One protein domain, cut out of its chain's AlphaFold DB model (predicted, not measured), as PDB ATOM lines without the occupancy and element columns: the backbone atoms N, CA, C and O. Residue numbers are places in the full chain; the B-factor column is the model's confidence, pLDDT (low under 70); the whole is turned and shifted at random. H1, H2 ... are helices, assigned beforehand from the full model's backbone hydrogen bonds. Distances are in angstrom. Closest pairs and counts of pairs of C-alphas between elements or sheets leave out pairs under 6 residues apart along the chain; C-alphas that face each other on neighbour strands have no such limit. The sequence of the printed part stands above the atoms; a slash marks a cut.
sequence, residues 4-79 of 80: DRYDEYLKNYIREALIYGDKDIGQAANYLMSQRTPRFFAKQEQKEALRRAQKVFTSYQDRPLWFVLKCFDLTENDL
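What this domain is: This is residues 4 to 79 of the 80 residues of an uncharacterized protein of Chloroflexi bacterium (UniProt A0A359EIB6). Three helices, H1, H2 and H3, make a core in which each packs on the other two at a steep angle, and the short H4 and H5 lie toward one end of it, H5 on the last part of H1. The loop of residues 35 to 43, between H2 and H3, makes the opposite end of the long axis. The printed part has 76 residues with five named helices, H1 to H5 in chain order, and no named strand; the class is all helix. It is compact, with a radius of gyration of the C-alphas of 11.6 A and a rounded outline of 34 by 25 by 19 A.

Where its parts are: H1, residues 4 to 20, runs 24.4 A from C-alpha 4 at (26.578, -21.729, -83.805). H3, residues 44 to 60, runs 24.3 A and ends at C-alpha 60, (16.457, -1.392, -90.284). H2, residues 25 to 34, measures 14.1 A, H4, residues 65 to 71, 10.1 A, and H5, residues 76 to 79, 5.2 A, ending at C-alpha 79, (12.748, -16.876, -98.190).

How they stand to each other: H1 is the hub, touching H2, H3 and H5. It touches H3 at a steep tilt of 47 degrees, the same way; their closest C-alphas, of Leu 10 and Ala 49, are 4.7 A apart. With residues 13 to 20 alone it touches H2, opposite ways at a steep tilt of 67 degrees, the C-alphas of Ala 17 and Ala 28 closest at 4.5 A. H2 and H3 form a helical hairpin at a steep tilt of 38 degrees; the C-alphas of Ala 29 and Phe 57 are closest, 5.1 A. Helix packing is mostly crossed, with no shallow tilt among these three pairs. With residues 15 to 19 alone H1 touches H5, closest at the C-alphas of Ile 19 and Leu 79, 6.0 A. H4 and H1 are near each other, with 7 pairs of C-alphas within 10 A. H5 is apart from H2 and H3. In H1, H2, H3 and H4 every O i to N i+4 pair is within hydrogen-bond range; H5 is too short for such a pair.

The domain as a whole: The two C-alphas farthest apart, of Phe 41 and Pro 64, are 34.9 A apart. The printed part has no cut and no long link. Mean pLDDT of the printed part is 85.2; residues 37 to 41 are under 70.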
ATOM      1  N   ASP A   4      27.209 -21.156 -82.615       79.81
ATOM      2  CA  ASP A   4      26.578 -21.729 -83.805       79.81
ATOM      3  C   ASP A   4      25.059 -21.844 -83.632       79.81
ATOM      4  O   ASP A   4      24.289 -21.481 -84.516       79.81
ATOM      5  N   ARG A   5      24.610 -22.253 -82.437       83.69
ATOM      6  CA  ARG A   5      23.177 -22.340 -82.116       83.69
ATOM      7  C   ARG A   5      22.503 -20.976 -82.030       83.69
ATOM      8  O   ARG A   5      21.346 -20.844 -82.411       83.69
ATOM      9  N   TYR A   6      23.192 -19.975 -81.490       86.75
ATOM     10  CA  TYR A   6      22.658 -18.617 -81.424       86.75
ATOM     11  C   TYR A   6      22.475 -18.022 -82.825       86.75
ATOM     12  O   TYR A   6      21.403 -17.489 -83.115       86.75
ATOM     13  N   ASP A   7      23.485 -18.153 -83.688       86.88
ATOM     14  CA  ASP A   7      23.436 -17.633 -85.055       86.88
ATOM     15  C   ASP A   7      22.345 -18.344 -85.874       86.88
ATOM     16  O   ASP A   7      21.600 -17.694 -86.611       86.88
ATOM     17  N   GLU A   8      22.165 -19.654 -85.674       88.38
ATOM     18  CA  GLU A   8      21.070 -20.426 -86.269       88.38
ATOM     19  C   GLU A   8      19.689 -19.913 -85.825       88.38
ATOM     20  O   GLU A   8      18.829 -19.635 -86.665       88.38
ATOM     21  N   TYR A   9      19.465 -19.720 -84.518       89.00
ATOM     22  CA  TYR A   9      18.199 -19.172 -84.021       89.00
ATOM     23  C   TYR A   9      17.935 -17.765 -84.557       89.00
ATOM     24  O   TYR A   9      16.806 -17.455 -84.934       89.00
ATOM     25  N   LEU A  10      18.968 -16.924 -84.622       89.44
ATOM     26  CA  LEU A  10      18.860 -15.568 -85.141       89.44
ATOM     27  C   LEU A  10      18.427 -15.575 -86.611       89.44
ATOM     28  O   LEU A  10      17.428 -14.938 -86.942       89.44
ATOM     29  N   LYS A  11      19.119 -16.333 -87.473       90.31
ATOM     30  CA  LYS A  11      18.756 -16.463 -88.894       90.31
ATOM     31  C   LYS A  11      17.330 -16.998 -89.067       90.31
ATOM     32  O   LYS A  11      16.595 -16.487 -89.910       90.31
ATOM     33  N   ASN A  12      16.915 -17.962 -88.245       89.81
ATOM     34  CA  ASN A  12      15.563 -18.523 -88.302       89.81
ATOM     35  C   ASN A  12      14.478 -17.492 -87.962       89.81
ATOM     36  O   ASN A  12      13.533 -17.360 -88.733       89.81
ATOM     37  N   TYR A  13      14.634 -16.712 -86.887       90.06
ATOM     38  CA  TYR A  13      13.667 -15.657 -86.548       90.06
ATOM     39  C   TYR A  13      13.542 -14.605 -87.650       90.06
ATOM     40  O   TYR A  13      12.451 -14.121 -87.936       90.06
ATOM     41  N   ILE A  14      14.661 -14.255 -88.277       90.25
ATOM     42  CA  ILE A  14      14.708 -13.262 -89.351       90.25
ATOM     43  C   ILE A  14      14.010 -13.791 -90.599       90.25
ATOM     44  O   ILE A  14      13.184 -13.093 -91.178       90.25
ATOM     45  N   ARG A  15      14.310 -15.034 -90.991       90.12
ATOM     46  CA  ARG A  15      13.655 -15.708 -92.113       90.12
ATOM     47  C   ARG A  15      12.147 -15.782 -91.894       90.12
ATOM     48  O   ARG A  15      11.389 -15.365 -92.760       90.12
ATOM     49  N   GLU A  16      11.722 -16.264 -90.730       90.06
ATOM     50  CA  GLU A  16      10.309 -16.393 -90.373       90.06
ATOM     51  C   GLU A  16       9.584 -15.042 -90.434       90.06
ATOM     52  O   GLU A  16       8.512 -14.938 -91.026       90.06
ATOM     53  N   ALA A  17      10.205 -13.991 -89.898       90.25
ATOM     54  CA  ALA A  17       9.659 -12.644 -89.938       90.25
ATOM     55  C   ALA A  17       9.519 -12.097 -91.360       90.25
ATOM     56  O   ALA A  17       8.492 -11.512 -91.687       90.25
ATOM     57  N   LEU A  18      10.534 -12.296 -92.203       90.25
ATOM     58  CA  LEU A  18      10.517 -11.847 -93.595       90.25
ATOM     59  C   LEU A  18       9.503 -12.621 -94.440       90.25
ATOM     60  O   LEU A  18       8.872 -12.022 -95.303       90.25
ATOM     61  N   ILE A  19       9.317 -13.918 -94.188       89.19
ATOM     62  CA  ILE A  19       8.276 -14.717 -94.846       89.19
ATOM     63  C   ILE A  19       6.890 -14.227 -94.415       89.19
ATOM     64  O   ILE A  19       6.034 -13.992 -95.263       89.19
ATOM     65  N   TYR A  20       6.671 -14.028 -93.111       89.19
ATOM     66  CA  TYR A  20       5.384 -13.555 -92.596       89.19
ATOM     67  C   TYR A  20       5.052 -12.134 -93.069       89.19
ATOM     68  O   TYR A  20       3.907 -11.832 -93.393       89.19
ATOM     69  N   GLY A  21       6.059 -11.265 -93.118       85.94
ATOM     70  CA  GLY A  21       5.926  -9.890 -93.580       85.94
ATOM     71  C   GLY A  21       5.844  -9.731 -95.097       85.94
ATOM     72  O   GLY A  21       5.954  -8.606 -95.561       85.94
ATOM     73  N   ASP A  22       5.713 -10.814 -95.871       87.31
ATOM     74  CA  ASP A  22       5.743 -10.798 -97.343       87.31
ATOM     75  C   ASP A  22       6.930  -9.993 -97.904       87.31
ATOM     76  O   ASP A  22       6.821  -9.177 -98.817       87.31
ATOM     77  N   LYS A  23       8.103 -10.200 -97.293       84.25
ATOM     78  CA  LYS A  23       9.371  -9.529 -97.610       84.25
ATOM     79  C   LYS A  23       9.381  -8.010 -97.367       84.25
ATOM     80  O   LYS A  23      10.386  -7.360 -97.665       84.25
ATOM     81  N   ASP A  24       8.329  -7.456 -96.769       88.56
ATOM     82  CA  ASP A  24       8.293  -6.093 -96.251       88.56
ATOM     83  C   ASP A  24       8.946  -6.034 -94.861       88.56
ATOM     84  O   ASP A  24       8.585  -6.766 -93.933       88.56
ATOM     85  N   ILE A  25       9.934  -5.149 -94.704       88.31
ATOM     86  CA  ILE A  25      10.697  -5.044 -93.455       88.31
ATOM     87  C   ILE A  25       9.847  -4.465 -92.322       88.31
ATOM     88  O   ILE A  25      10.010  -4.877 -91.173       88.31
ATOM     89  N   GLY A  26       8.916  -3.557 -92.624       88.06
ATOM     90  CA  GLY A  26       7.992  -2.997 -91.643       88.06
ATOM     91  C   GLY A  26       7.050  -4.058 -91.083       88.06
ATOM     92  O   GLY A  26       6.909  -4.180 -89.865       88.06
ATOM     93  N   GLN A  27       6.466  -4.883 -91.952       89.00
ATOM     94  CA  GLN A  27       5.609  -5.993 -91.536       89.00
ATOM     95  C   GLN A  27       6.391  -7.069 -90.774       89.00
ATOM     96  O   GLN A  27       5.939  -7.537 -89.727       89.00
ATOM     97  N   ALA A  28       7.596  -7.407 -91.233       90.50
ATOM     98  CA  ALA A  28       8.483  -8.333 -90.534       90.50
ATOM     99  C   ALA A  28       8.892  -7.815 -89.140       90.50
ATOM    100  O   ALA A  28       8.927  -8.577 -88.169       90.50
ATOM    101  N   ALA A  29       9.147  -6.509 -89.005       89.00
ATOM    102  CA  ALA A  29       9.425  -5.873 -87.720       89.00
ATOM    103  C   ALA A  29       8.210  -5.950 -86.786       89.00
ATOM    104  O   ALA A  29       8.350  -6.357 -85.631       89.00
ATOM    105  N   ASN A  30       7.012  -5.636 -87.289       89.62
ATOM    106  CA  ASN A  30       5.768  -5.749 -86.527       89.62
ATOM    107  C   ASN A  30       5.536  -7.185 -86.038       89.62
ATOM    108  O   ASN A  30       5.221  -7.395 -84.863       89.62
ATOM    109  N   TYR A  31       5.771  -8.177 -86.901       89.44
ATOM    110  CA  TYR A  31       5.712  -9.589 -86.533       89.44
ATOM    111  C   TYR A  31       6.677  -9.916 -85.389       89.44
ATOM    112  O   TYR A  31       6.242 -10.415 -84.350       89.44
ATOM    113  N   LEU A  32       7.963  -9.573 -85.519       88.69
ATOM    114  CA  LEU A  32       8.970  -9.842 -84.484       88.69
ATOM    115  C   LEU A  32       8.659  -9.162 -83.154       88.69
ATOM    116  O   LEU A  32       8.914  -9.740 -82.096       88.69
ATOM    117  N   MET A  33       8.105  -7.952 -83.184       87.81
ATOM    118  CA  MET A  33       7.705  -7.232 -81.975       87.81
ATOM    119  C   MET A  33       6.468  -7.852 -81.313       87.81
ATOM    120  O   MET A  33       6.329  -7.781 -80.093       87.81
ATOM    121  N   SER A  34       5.597  -8.503 -82.092       87.12
ATOM    122  CA  SER A  34       4.448  -9.252 -81.566       87.12
ATOM    123  C   SER A  34       4.842 -10.593 -80.930       87.12
ATOM    124  O   SER A  34       4.124 -11.104 -80.062       87.12
ATOM    125  N   GLN A  35       6.000 -11.148 -81.309       82.25
ATOM    126  CA  GLN A  35       6.515 -12.389 -80.738       82.25
ATOM    127  C   GLN A  35       6.882 -12.189 -79.266       82.25
ATOM    128  O   GLN A  35       7.828 -11.484 -78.904       82.25
ATOM    129  N   ARG A  36       6.134 -12.859 -78.384       71.56
ATOM    130  CA  ARG A  36       6.483 -12.927 -76.963       71.56
ATOM    131  C   ARG A  36       7.746 -13.762 -76.804       71.56
ATOM    132  O   ARG A  36       7.919 -14.779 -77.472       71.56
ATOM    133  N   THR A  37       8.608 -13.362 -75.871       64.69
ATOM    134  CA  THR A  37       9.802 -14.143 -75.535       64.69
ATOM    135  C   THR A  37       9.379 -15.578 -75.201       64.69
ATOM    136  O   THR A  37       8.458 -15.759 -74.396       64.69
ATOM    137  N   PRO A  38       9.992 -16.603 -75.819       61.22
ATOM    138  CA  PRO A  38       9.537 -17.973 -75.640       61.22
ATOM    139  C   PRO A  38       9.624 -18.371 -74.151       61.22
ATOM    140  O   PRO A  38      10.519 -17.916 -73.427       61.22
ATOM    141  N   ARG A  39       8.620 -19.141 -73.687       61.00
ATOM    142  CA  ARG A  39       8.318 -19.459 -72.267       61.00
ATOM    143  C   ARG A  39       9.536 -19.992 -71.496       61.00
ATOM    144  O   ARG A  39      10.547 -20.341 -72.086       61.00
ATOM    145  N   PHE A  40       9.415 -20.110 -70.169       54.66
ATOM    146  CA  PHE A  40      10.444 -20.527 -69.195       54.66
ATOM    147  C   PHE A  40      11.436 -21.637 -69.628       54.66
ATOM    148  O   PHE A  40      12.574 -21.599 -69.174       54.66
ATOM    149  N   PHE A  41      11.066 -22.546 -70.539       60.66
ATOM    150  CA  PHE A  41      11.919 -23.614 -71.089       60.66
ATOM    151  C   PHE A  41      12.768 -23.241 -72.317       60.66
ATOM    152  O   PHE A  41      13.555 -24.058 -72.792       60.66
ATOM    153  N   ALA A  42      12.621 -22.035 -72.857       70.69
ATOM    154  CA  ALA A  42      13.416 -21.587 -73.987       70.69
ATOM    155  C   ALA A  42      14.867 -21.361 -73.570       70.69
ATOM    156  O   ALA A  42      15.143 -20.717 -72.547       70.69
ATOM    157  N   LYS A  43      15.788 -21.873 -74.389       79.31
ATOM    158  CA  LYS A  43      17.226 -21.745 -74.154       79.31
ATOM    159  C   LYS A  43      17.622 -20.270 -74.139       79.31
ATOM    160  O   LYS A  43      17.019 -19.447 -74.833       79.31
ATOM    161  N   GLN A  44      18.641 -19.930 -73.355       82.88
ATOM    162  CA  GLN A  44      19.115 -18.551 -73.244       82.88
ATOM    163  C   GLN A  44      19.510 -17.983 -74.617       82.88
ATOM    164  O   GLN A  44      19.192 -16.835 -74.915       82.88
ATOM    165  N   GLU A  45      20.090 -18.814 -75.486       83.38
ATOM    166  CA  GLU A  45      20.452 -18.449 -76.856       83.38
ATOM    167  C   GLU A  45      19.245 -18.017 -77.699       83.38
ATOM    168  O   GLU A  45      19.350 -17.051 -78.444       83.38
ATOM    169  N   GLN A  46      18.089 -18.674 -77.554       84.38
ATOM    170  CA  GLN A  46      16.867 -18.309 -78.287       84.38
ATOM    171  C   GLN A  46      16.330 -16.950 -77.841       84.38
ATOM    172  O   GLN A  46      15.925 -16.135 -78.667       84.38
ATOM    173  N   LYS A  47      16.345 -16.689 -76.528       85.50
ATOM    174  CA  LYS A  47      15.876 -15.414 -75.965       85.50
ATOM    175  C   LYS A  47      16.753 -14.254 -76.427       85.50
ATOM    176  O   LYS A  47      16.228 -13.213 -76.817       85.50
ATOM    177  N   GLU A  48      18.069 -14.441 -76.405       87.94
ATOM    178  CA  GLU A  48      19.023 -13.444 -76.896       87.94
ATOM    179  C   GLU A  48      18.918 -13.254 -78.416       87.94
ATOM    180  O   GLU A  48      18.908 -12.118 -78.888       87.94
ATOM    181  N   ALA A  49      18.758 -14.336 -79.185       89.50
ATOM    182  CA  ALA A  49      18.579 -14.267 -80.634       89.50
ATOM    183  C   ALA A  49      17.313 -13.486 -81.017       89.50
ATOM    184  O   ALA A  49      17.379 -12.588 -81.853       89.50
ATOM    185  N   LEU A  50      16.182 -13.752 -80.355       88.94
ATOM    186  CA  LEU A  50      14.937 -13.018 -80.592       88.94
ATOM    187  C   LEU A  50      15.084 -11.528 -80.253       88.94
ATOM    188  O   LEU A  50      14.704 -10.675 -81.052       88.94
ATOM    189  N   ARG A  51      15.692 -11.194 -79.105       88.81
ATOM    190  CA  ARG A  51      15.970  -9.794 -78.730       88.81
ATOM    191  C   ARG A  51      16.846  -9.091 -79.759       88.81
ATOM    192  O   ARG A  51      16.618  -7.924 -80.081       88.81
ATOM    193  N   ARG A  52      17.862  -9.788 -80.277       90.12
ATOM    194  CA  ARG A  52      18.732  -9.243 -81.318       90.12
ATOM    195  C   ARG A  52      17.958  -9.019 -82.612       90.12
ATOM    196  O   ARG A  52      18.094  -7.936 -83.175       90.12
ATOM    197  N   ALA A  53      17.150  -9.985 -83.045       89.69
ATOM    198  CA  ALA A  53      16.309  -9.867 -84.233       89.69
ATOM    199  C   ALA A  53      15.372  -8.655 -84.126       89.69
ATOM    200  O   ALA A  53      15.389  -7.800 -85.008       89.69
ATOM    201  N   GLN A  54      14.661  -8.516 -83.002       90.50
ATOM    202  CA  GLN A  54      13.794  -7.368 -82.711       90.50
ATOM    203  C   GLN A  54      14.555  -6.047 -82.850       90.50
ATOM    204  O   GLN A  54      14.190  -5.206 -83.664       90.50
ATOM    205  N   LYS A  55      15.681  -5.895 -82.138       90.31
ATOM    206  CA  LYS A  55      16.497  -4.671 -82.185       90.31
ATOM    207  C   LYS A  55      16.965  -4.330 -83.599       90.31
ATOM    208  O   LYS A  55      17.012  -3.155 -83.966       90.31
ATOM    209  N   VAL A  56      17.368  -5.338 -84.369       88.44
ATOM    210  CA  VAL A  56      17.861  -5.124 -85.727       88.44
ATOM    211  C   VAL A  56      16.730  -4.683 -86.654       88.44
ATOM    212  O   VAL A  56      16.900  -3.689 -87.353       88.44
ATOM    213  N   PHE A  57      15.573  -5.337 -86.611       87.56
ATOM    214  CA  PHE A  57      14.426  -4.956 -87.440       87.56
ATOM    215  C   PHE A  57      13.871  -3.576 -87.091       87.56
ATOM    216  O   PHE A  57      13.548  -2.822 -87.999       87.56
ATOM    217  N   THR A  58      13.872  -3.179 -85.815       86.69
ATOM    218  CA  THR A  58      13.538  -1.794 -85.438       86.69
ATOM    219  C   THR A  58      14.539  -0.785 -86.011       86.69
ATOM    220  O   THR A  58      14.170   0.325 -86.370       86.69
ATOM    221  N   SER A  59      15.818  -1.159 -86.114       88.25
ATOM    222  CA  SER A  59      16.877  -0.271 -86.623       88.25
ATOM    223  C   SER A  59      16.930  -0.213 -88.154       88.25
ATOM    224  O   SER A  59      17.468   0.738 -88.718       88.25
ATOM    225  N   TYR A  60      16.430  -1.249 -88.828       86.81
ATOM    226  CA  TYR A  60      16.457  -1.392 -90.284       86.81
ATOM    227  C   TYR A  60      15.077  -1.306 -90.930       86.81
ATOM    228  O   TYR A  60      14.966  -1.605 -92.111       86.81
ATOM    229  N   GLN A  61      14.057  -0.857 -90.200       83.12
ATOM    230  CA  GLN A  61      12.682  -0.760 -90.687       83.12
ATOM    231  C   GLN A  61      12.561   0.014 -92.011       83.12
ATOM    232  O   GLN A  61      11.829  -0.403 -92.901       83.12
ATOM    233  N   ASP A  62      13.357   1.075 -92.169       86.00
ATOM    234  CA  ASP A  62      13.382   1.919 -93.373       86.00
ATOM    235  C   ASP A  62      14.418   1.468 -94.419       86.00
ATOM    236  O   ASP A  62      14.709   2.178 -95.387       86.00
ATOM    237  N   ARG A  63      15.072   0.319 -94.209       87.81
ATOM    238  CA  ARG A  63      16.102  -0.197 -95.116       87.81
ATOM    239  C   ARG A  63      15.489  -1.149 -96.140       87.81
ATOM    240  O   ARG A  63      14.566  -1.893 -95.824       87.81
ATOM    241  N   PRO A  64      16.039  -1.186 -97.363       89.00
ATOM    242  CA  PRO A  64      15.587  -2.131 -98.372       89.00
ATOM    243  C   PRO A  64      15.934  -3.576 -97.980       89.00
ATOM    244  O   PRO A  64      16.967  -3.833 -97.358       89.00
ATOM    245  N   LEU A  65      15.107  -4.530 -98.418       87.31
ATOM    246  CA  LEU A  65      15.227  -5.959 -98.100       87.31
ATOM    247  C   LEU A  65      16.629  -6.535 -98.326       87.31
ATOM    248  O   LEU A  65      17.167  -7.221 -97.458       87.31
ATOM    249  N   TRP A  66      17.247  -6.224 -99.468       89.06
ATOM    250  CA  TRP A  66      18.575  -6.732 -99.821       89.06
ATOM    251  C   TRP A  66      19.649  -6.353 -98.789       89.06
ATOM    252  O   TRP A  66      20.596  -7.110 -98.575       89.06
ATOM    253  N   PHE A  67      19.508  -5.195 -98.131       89.94
ATOM    254  CA  PHE A  67      20.444  -4.744 -97.104       89.94
ATOM    255  C   PHE A  67      20.320  -5.614 -95.854       89.94
ATOM    256  O   PHE A  67      21.325  -6.096 -95.334       89.94
ATOM    257  N   VAL A  68      19.084  -5.868 -95.415       87.75
ATOM    258  CA  VAL A  68      18.795  -6.726 -94.258       87.75
ATOM    259  C   VAL A  68      19.275  -8.154 -94.523       87.75
ATOM    260  O   VAL A  68      19.984  -8.716 -93.693       87.75
ATOM    261  N   LEU A  69      18.985  -8.706 -95.703       88.56
ATOM    262  CA  LEU A  69      19.461 -10.028 -96.120       88.56
ATOM    263  C   LEU A  69      20.991 -10.138 -96.061       88.56
ATOM    264  O   LEU A  69      21.527 -11.078 -95.472       88.56
ATOM    265  N   LYS A  70      21.705  -9.127 -96.569       89.06
ATOM    266  CA  LYS A  70      23.172  -9.080 -96.531       89.06
ATOM    267  C   LYS A  70      23.730  -9.014 -95.106       89.06
ATOM    268  O   LYS A  70      24.749  -9.640 -94.830       89.06
ATOM    269  N   CYS A  71      23.082  -8.287 -94.192       87.44
ATOM    270  CA  CYS A  71      23.508  -8.201 -92.790       87.44
ATOM    271  C   CYS A  71      23.475  -9.548 -92.058       87.44
ATOM    272  O   CYS A  71      24.192  -9.717 -91.072       87.44
ATOM    273  N   PHE A  72      22.650 -10.481 -92.526       86.06
ATOM    274  CA  PHE A  72      22.446 -11.778 -91.892       86.06
ATOM    275  C   PHE A  72      22.909 -12.956 -92.733       86.06
ATOM    276  O   PHE A  72      22.670 -14.098 -92.340       86.06
ATOM    277  N   ASP A  73      23.600 -12.684 -93.843       88.06
ATOM    278  CA  ASP A  73      24.091 -13.722 -94.744       88.06
ATOM    279  C   ASP A  73      22.941 -14.665 -95.149       88.06
ATOM    280  O   ASP A  73      22.968 -15.878 -94.924       88.06
ATOM    281  N   LEU A  74      21.867 -14.031 -95.632       86.75
ATOM    282  CA  LEU A  74      20.665 -14.639 -96.192       86.75
ATOM    283  C   LEU A  74      20.496 -14.166 -97.639       86.75
ATOM    284  O   LEU A  74      20.947 -13.087 -98.026       86.75
ATOM    285  N   THR A  75      19.798 -14.964 -98.433       87.88
ATOM    286  CA  THR A  75      19.455 -14.675 -99.826       87.88
ATOM    287  C   THR A  75      17.948 -14.766-100.035       87.88
ATOM    288  O   THR A  75      17.223 -15.296 -99.201       87.88
ATOM    289  N   GLU A  76      17.433 -14.290-101.170       82.69
ATOM    290  CA  GLU A  76      16.006 -14.469-101.480       82.69
ATOM    291  C   GLU A  76      15.593 -15.943-101.594       82.69
ATOM    292  O   GLU A  76      14.427 -16.265-101.381       82.69
ATOM    293  N   ASN A  77      16.530 -16.845-101.907       84.25
ATOM    294  CA  ASN A  77      16.258 -18.282-101.929       84.25
ATOM    295  C   ASN A  77      16.016 -18.846-100.525       84.25
ATOM    296  O   ASN A  77      15.330 -19.851-100.400       84.25
ATOM    297  N   ASP A  78      16.524 -18.183 -99.483       81.44
ATOM    298  CA  ASP A  78      16.240 -18.536 -98.093       81.44
ATOM    299  C   ASP A  78      14.826 -18.143 -97.655       81.44
ATOM    300  O   ASP A  78      14.416 -18.526 -96.563       81.44
ATOM    301  N   LEU A  79      14.108 -17.352 -98.460       79.12
ATOM    302  CA  LEU A  79      12.748 -16.876 -98.190       79.12
ATOM    303  C   LEU A  79      11.684 -17.563 -99.071       79.12
ATOM    304  O   LEU A  79      10.553 -17.081 -99.127       79.12
TER     305      LEU A  79